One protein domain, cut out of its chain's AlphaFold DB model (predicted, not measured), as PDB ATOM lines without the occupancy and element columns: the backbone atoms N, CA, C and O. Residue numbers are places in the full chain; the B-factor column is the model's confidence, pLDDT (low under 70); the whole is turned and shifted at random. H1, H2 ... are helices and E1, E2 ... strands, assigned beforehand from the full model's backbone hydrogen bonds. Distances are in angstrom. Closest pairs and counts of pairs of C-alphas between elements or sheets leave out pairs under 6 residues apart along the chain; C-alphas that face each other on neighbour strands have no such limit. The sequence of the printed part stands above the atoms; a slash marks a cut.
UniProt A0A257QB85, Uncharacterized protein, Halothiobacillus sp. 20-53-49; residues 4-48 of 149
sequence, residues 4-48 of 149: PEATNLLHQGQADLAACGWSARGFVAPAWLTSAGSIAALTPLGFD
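What this domain is: This is residues 4 to 48 of the 149 residues of an uncharacterized protein of Halothiobacillus sp. 20-53-49 (UniProt A0A257QB85). A long helix, H1, makes one side of the domain, and the chain folds back from its far end through the short strand E1 to a small helix, H2, which packs on residues 4 to 10 of H1. Residues 16 to 21, of which 16 to 19 belong to H1, stick out. The printed part has 45 residues, in the order H1, E1, H2, and is mostly helix. It is compact, with a radius of gyration of the C-alphas of 10.2 A and spans of 29 by 21 by 17 A.

Where its parts are: H1, residues 4 to 19, begins at C-alpha 4 (87.860, 144.718, 91.329) and is 22.7 A long. E1, residues 26 to 28, measures 7.1 A and pairs with no named strand. H2, residues 36 to 42, measures 10.1 A and ends at C-alpha 42 (82.974, 141.766, 81.601).

How they stand to each other: H1 touches H2 with residues 4 to 10 alone; the closest C-alphas, of Thr 7 and Ala 41, are 5.0 A apart. They run the same way at a tilt of 36 degrees, only just steep. H1 and E1 are apart. The closest C-alphas of E1 and H2, those of Phe 27 and Leu 42, are 7.9 A apart. In H1 and H2 every O i to N i+4 pair is within hydrogen-bond range.

The domain as a whole: The C-alphas farthest apart, of Gly 21 and Ala 36, are 28.9 A apart. The printed part has no cut, both links are short, and no printed residue is under 70 in pLDDT.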
ATOM      1  N   PRO A   4      86.555 145.387  91.228       92.12
ATOM      2  CA  PRO A   4      87.860 144.718  91.329       92.12
ATOM      3  C   PRO A   4      87.754 143.238  91.718       92.12
ATOM      4  O   PRO A   4      88.414 142.381  91.137       92.12
ATOM      5  N   GLU A   5      86.877 142.934  92.675       93.19
ATOM      6  CA  GLU A   5      86.590 141.564  93.103       93.19
ATOM      7  C   GLU A   5      86.001 140.740  91.950       93.19
ATOM      8  O   GLU A   5      86.455 139.627  91.688       93.19
ATOM      9  N   ALA A   6      85.039 141.308  91.216       94.12
ATOM     10  CA  ALA A   6      84.446 140.655  90.054       94.12
ATOM     11  C   ALA A   6      85.484 140.372  88.961       94.12
ATOM     12  O   ALA A   6      85.503 139.266  88.425       94.12
ATOM     13  N   THR A   7      86.364 141.331  88.658       95.69
ATOM     14  CA  THR A   7      87.441 141.157  87.674       95.69
ATOM     15  C   THR A   7      88.353 139.996  88.049       95.69
ATOM     16  O   THR A   7      88.609 139.141  87.206       95.69
ATOM     17  N   ASN A   8      88.791 139.917  89.309       96.25
ATOM     18  CA  ASN A   8      89.675 138.841  89.761       96.25
ATOM     19  C   ASN A   8      89.013 137.462  89.628       96.25
ATOM     20  O   ASN A   8      89.618 136.535  89.093       96.25
ATOM     21  N   LEU A   9      87.755 137.333  90.064       96.00
ATOM     22  CA  LEU A   9      87.012 136.073  89.971       96.00
ATOM     23  C   LEU A   9      86.760 135.652  88.516       96.00
ATOM     24  O   LEU A   9      86.892 134.478  88.177       96.00
ATOM     25  N   LEU A  10      86.410 136.603  87.647       96.44
ATOM     26  CA  LEU A  10      86.179 136.342  86.226       96.44
ATOM     27  C   LEU A  10      87.471 135.951  85.504       96.44
ATOM     28  O   LEU A  10      87.457 135.004  84.721       96.44
ATOM     29  N   HIS A  11      88.579 136.635  85.793       96.12
ATOM     30  CA  HIS A  11      89.884 136.315  85.225       96.12
ATOM     31  C   HIS A  11      90.350 134.916  85.647       96.12
ATOM     32  O   HIS A  11      90.806 134.143  84.806       96.12
ATOM     33  N   GLN A  12      90.174 134.550  86.922       97.12
ATOM     34  CA  GLN A  12      90.467 133.192  87.390       97.12
ATOM     35  C   GLN A  12      89.628 132.153  86.637       97.12
ATOM     36  O   GLN A  12      90.176 131.194  86.102       97.12
ATOM     37  N   GLY A  13      88.318 132.381  86.502       96.38
ATOM     38  CA  GLY A  13      87.450 131.480  85.744       96.38
ATOM     39  C   GLY A  13      87.837 131.360  84.262       96.38
ATOM     40  O   GLY A  13      87.742 130.277  83.689       96.38
ATOM     41  N   GLN A  14      88.304 132.443  83.628       96.88
ATOM     42  CA  GLN A  14      88.842 132.392  82.262       96.88
ATOM     43  C   GLN A  14      90.126 131.558  82.187       96.88
ATOM     44  O   GLN A  14      90.269 130.773  81.251       96.88
ATOM     45  N   ALA A  15      91.025 131.689  83.165       97.19
ATOM     46  CA  ALA A  15      92.246 130.892  83.236       97.19
ATOM     47  C   ALA A  15      91.944 129.394  83.423       97.19
ATOM     48  O   ALA A  15      92.522 128.567  82.718       97.19
ATOM     49  N   ASP A  16      90.988 129.047  84.288       97.94
ATOM     50  CA  ASP A  16      90.570 127.658  84.519       97.94
ATOM     51  C   ASP A  16      89.974 127.025  83.246       97.94
ATOM     52  O   ASP A  16      90.268 125.876  82.903       97.94
ATOM     53  N   LEU A  17      89.170 127.789  82.496       97.19
ATOM     54  CA  LEU A  17      88.638 127.352  81.202       97.19
ATOM     55  C   LEU A  17      89.741 127.207  80.150       97.19
ATOM     56  O   LEU A  17      89.750 126.215  79.417       97.19
ATOM     57  N   ALA A  18      90.686 128.148  80.100       96.81
ATOM     58  CA  ALA A  18      91.810 128.112  79.171       96.81
ATOM     59  C   ALA A  18      92.731 126.910  79.427       96.81
ATOM     60  O   ALA A  18      93.163 126.266  78.474       96.81
ATOM     61  N   ALA A  19      92.962 126.548  80.692       98.06
ATOM     62  CA  ALA A  19      93.699 125.340  81.068       98.06
ATOM     63  C   ALA A  19      93.025 124.053  80.553       98.06
ATOM     64  O   ALA A  19      93.700 123.064  80.272       98.06
ATOM     65  N   CYS A  20      91.704 124.082  80.370       97.69
ATOM     66  CA  CYS A  20      90.924 123.007  79.759       97.69
ATOM     67  C   CYS A  20      90.791 123.130  78.223       97.69
ATOM     68  O   CYS A  20      90.054 122.351  77.620       97.69
ATOM     69  N   GLY A  21      91.451 124.103  77.583       97.31
ATOM     70  CA  GLY A  21      91.386 124.342  76.136       97.31
ATOM     71  C   GLY A  21      90.166 125.140  75.658       97.31
ATOM     72  O   GLY A  21      89.892 125.183  74.458       97.31
ATOM     73  N   TRP A  22      89.424 125.781  76.565       96.31
ATOM     74  CA  TRP A  22      88.211 126.535  76.243       96.31
ATOM     75  C   TRP A  22      88.426 128.047  76.315       96.31
ATOM     76  O   TRP A  22      89.142 128.557  77.171       96.31
ATOM     77  N   SER A  23      87.722 128.786  75.454       94.00
ATOM     78  CA  SER A  23      87.644 130.250  75.506       94.00
ATOM     79  C   SER A  23      86.189 130.692  75.663       94.00
ATOM     80  O   SER A  23      85.327 130.370  74.839       94.00
ATOM     81  N   ALA A  24      85.898 131.423  76.740       93.56
ATOM     82  CA  ALA A  24      84.560 131.928  77.010       93.56
ATOM     83  C   ALA A  24      84.327 133.268  76.307       93.56
ATOM     84  O   ALA A  24      85.005 134.250  76.586       93.56
ATOM     85  N   ARG A  25      83.304 133.326  75.445       94.25
ATOM     86  CA  ARG A  25      82.860 134.582  74.810       94.25
ATOM     87  C   ARG A  25      81.657 135.228  75.491       94.25
ATOM     88  O   ARG A  25      81.271 136.338  75.143       94.25
ATOM     89  N   GLY A  26      81.019 134.525  76.422       96.12
ATOM     90  CA  GLY A  26      79.849 135.021  77.133       96.12
ATOM     91  C   GLY A  26      79.795 134.529  78.567       96.12
ATOM     92  O   GLY A  26      80.439 133.541  78.916       96.12
ATOM     93  N   PHE A  27      79.012 135.227  79.383       97.00
ATOM     94  CA  PHE A  27      78.946 135.005  80.822       97.00
ATOM     95  C   PHE A  27      77.526 134.681  81.301       97.00
ATOM     96  O   PHE A  27      76.537 135.249  80.836       97.00
ATOM     97  N   VAL A  28      77.407 133.766  82.261       95.94
ATOM     98  CA  VAL A  28      76.145 133.452  82.942       95.94
ATOM     99  C   VAL A  28      76.403 133.515  84.440       95.94
ATOM    100  O   VAL A  28      77.066 132.641  84.991       95.94
ATOM    101  N   ALA A  29      75.884 134.548  85.100       94.75
ATOM    102  CA  ALA A  29      76.011 134.670  86.546       94.75
ATOM    103  C   ALA A  29      75.218 133.559  87.264       94.75
ATOM    104  O   ALA A  29      74.143 133.169  86.785       94.75
ATOM    105  N   PRO A  30      75.671 133.090  88.442       91.19
ATOM    106  CA  PRO A  30      74.880 132.208  89.292       91.19
ATOM    107  C   PRO A  30      73.482 132.784  89.544       91.19
ATOM    108  O   PRO A  30      73.334 133.951  89.906       91.19
ATOM    109  N   ALA A  31      72.449 131.971  89.305       90.12
ATOM    110  CA  ALA A  31      71.042 132.380  89.393       90.12
ATOM    111  C   ALA A  31      70.688 133.655  88.587       90.12
ATOM    112  O   ALA A  31      69.711 134.330  88.904       90.12
ATOM    113  N   TRP A  32      71.464 133.980  87.544       94.56
ATOM    114  CA  TRP A  32      71.353 135.203  86.736       94.56
ATOM    115  C   TRP A  32      71.492 136.514  87.522       94.56
ATOM    116  O   TRP A  32      71.096 137.574  87.037       94.56
ATOM    117  N   LEU A  33      72.086 136.462  88.714       92.25
ATOM    118  CA  LEU A  33      72.299 137.621  89.578       92.25
ATOM    119  C   LEU A  33      73.563 138.375  89.157       92.25
ATOM    120  O   LEU A  33      74.595 138.340  89.825       92.25
ATOM    121  N   THR A  34      73.487 139.046  88.011       91.62
ATOM    122  CA  THR A  34      74.607 139.834  87.484       91.62
ATOM    123  C   THR A  34      74.627 141.201  88.166       91.62
ATOM    124  O   THR A  34      73.698 141.989  88.010       91.62
ATOM    125  N   SER A  35      75.675 141.484  88.942       91.25
ATOM    126  CA  SER A  35      75.827 142.774  89.626       91.25
ATOM    127  C   SER A  35      76.404 143.851  88.698       91.25
ATOM    128  O   SER A  35      77.053 143.524  87.706       91.25
ATOM    129  N   ALA A  36      76.251 145.132  89.047       92.12
ATOM    130  CA  ALA A  36      76.879 146.229  88.301       92.12
ATOM    131  C   ALA A  36      78.413 146.084  88.228       92.12
ATOM    132  O   ALA A  36      79.001 146.298  87.172       92.12
ATOM    133  N   GLY A  37      79.049 145.643  89.323       91.88
ATOM    134  CA  GLY A  37      80.484 145.343  89.351       91.88
ATOM    135  C   GLY A  37      80.870 144.211  88.397       91.88
ATOM    136  O   GLY A  37      81.881 144.310  87.712       91.88
ATOM    137  N   SER A  38      80.028 143.176  88.289       92.12
ATOM    138  CA  SER A  38      80.211 142.102  87.308       92.12
ATOM    139  C   SER A  38      80.120 142.642  85.883       92.12
ATOM    140  O   SER A  38      81.029 142.404  85.103       92.12
ATOM    141  N   ILE A  39      79.083 143.421  85.551       93.88
ATOM    142  CA  ILE A  39      78.917 144.003  84.206       93.88
ATOM    143  C   ILE A  39      80.126 144.870  83.831       93.88
ATOM    144  O   ILE A  39      80.661 144.721  82.735       93.88
ATOM    145  N   ALA A  40      80.594 145.718  84.752       93.69
ATOM    146  CA  ALA A  40      81.755 146.578  84.536       93.69
ATOM    147  C   ALA A  40      83.051 145.791  84.262       93.69
ATOM    148  O   ALA A  40      83.909 146.266  83.522       93.69
ATOM    149  N   ALA A  41      83.184 144.589  84.829       96.12
ATOM    150  CA  ALA A  41      84.345 143.724  84.638       96.12
ATOM    151  C   ALA A  41      84.300 142.903  83.333       96.12
ATOM    152  O   ALA A  41      85.346 142.518  82.818       96.12
ATOM    153  N   LEU A  42      83.114 142.644  82.770       96.19
ATOM    154  CA  LEU A  42      82.974 141.766  81.601       96.19
ATOM    155  C   LEU A  42      83.595 142.350  80.322       96.19
ATOM    156  O   LEU A  42      84.285 141.632  79.602       96.19
ATOM    157  N   THR A  43      83.373 143.636  80.037       92.62
ATOM    158  CA  THR A  43      83.877 144.261  78.800       92.62
ATOM    159  C   THR A  43      85.411 144.310  78.745       92.62
ATOM    160  O   THR A  43      85.964 143.867  77.738       92.62
ATOM    161  N   PRO A  44      86.134 144.764  79.794       94.81
ATOM    162  CA  PRO A  44      87.602 144.737  79.803       94.81
ATOM    163  C   PRO A  44      88.200 143.331  79.665       94.81
ATOM    164  O   PRO A  44      89.296 143.188  79.136       94.81
ATOM    165  N   LEU A  45      87.477 142.299  80.112       95.88
ATOM    166  CA  LEU A  45      87.892 140.895  80.017       95.88
ATOM    167  C   LEU A  45      87.525 140.229  78.677       95.88
ATOM    168  O   LEU A  45      87.724 139.025  78.512       95.88
ATOM    169  N   GLY A  46      86.995 140.989  77.714       94.94
ATOM    170  CA  GLY A  46      86.748 140.514  76.351       94.94
ATOM    171  C   GLY A  46      85.485 139.666  76.174       94.94
ATOM    172  O   GLY A  46      85.370 138.952  75.178       94.94
ATOM    173  N   PHE A  47      84.529 139.721  77.107       97.12
ATOM    174  CA  PHE A  47      83.226 139.082  76.912       97.12
ATOM    175  C   PHE A  47      82.358 139.880  75.926       97.12
ATOM    176  O   PHE A  47      82.319 141.109  75.956       97.12
ATOM    177  N   ASP A  48      81.590 139.174  75.096       96.44
ATOM    178  CA  ASP A  48      80.675 139.780  74.121       96.44
ATOM    179  C   ASP A  48      79.265 139.996  74.687       96.44
ATOM    180  O   ASP A  48      78.538 140.905  74.277       96.44
TER     181      ASP A  48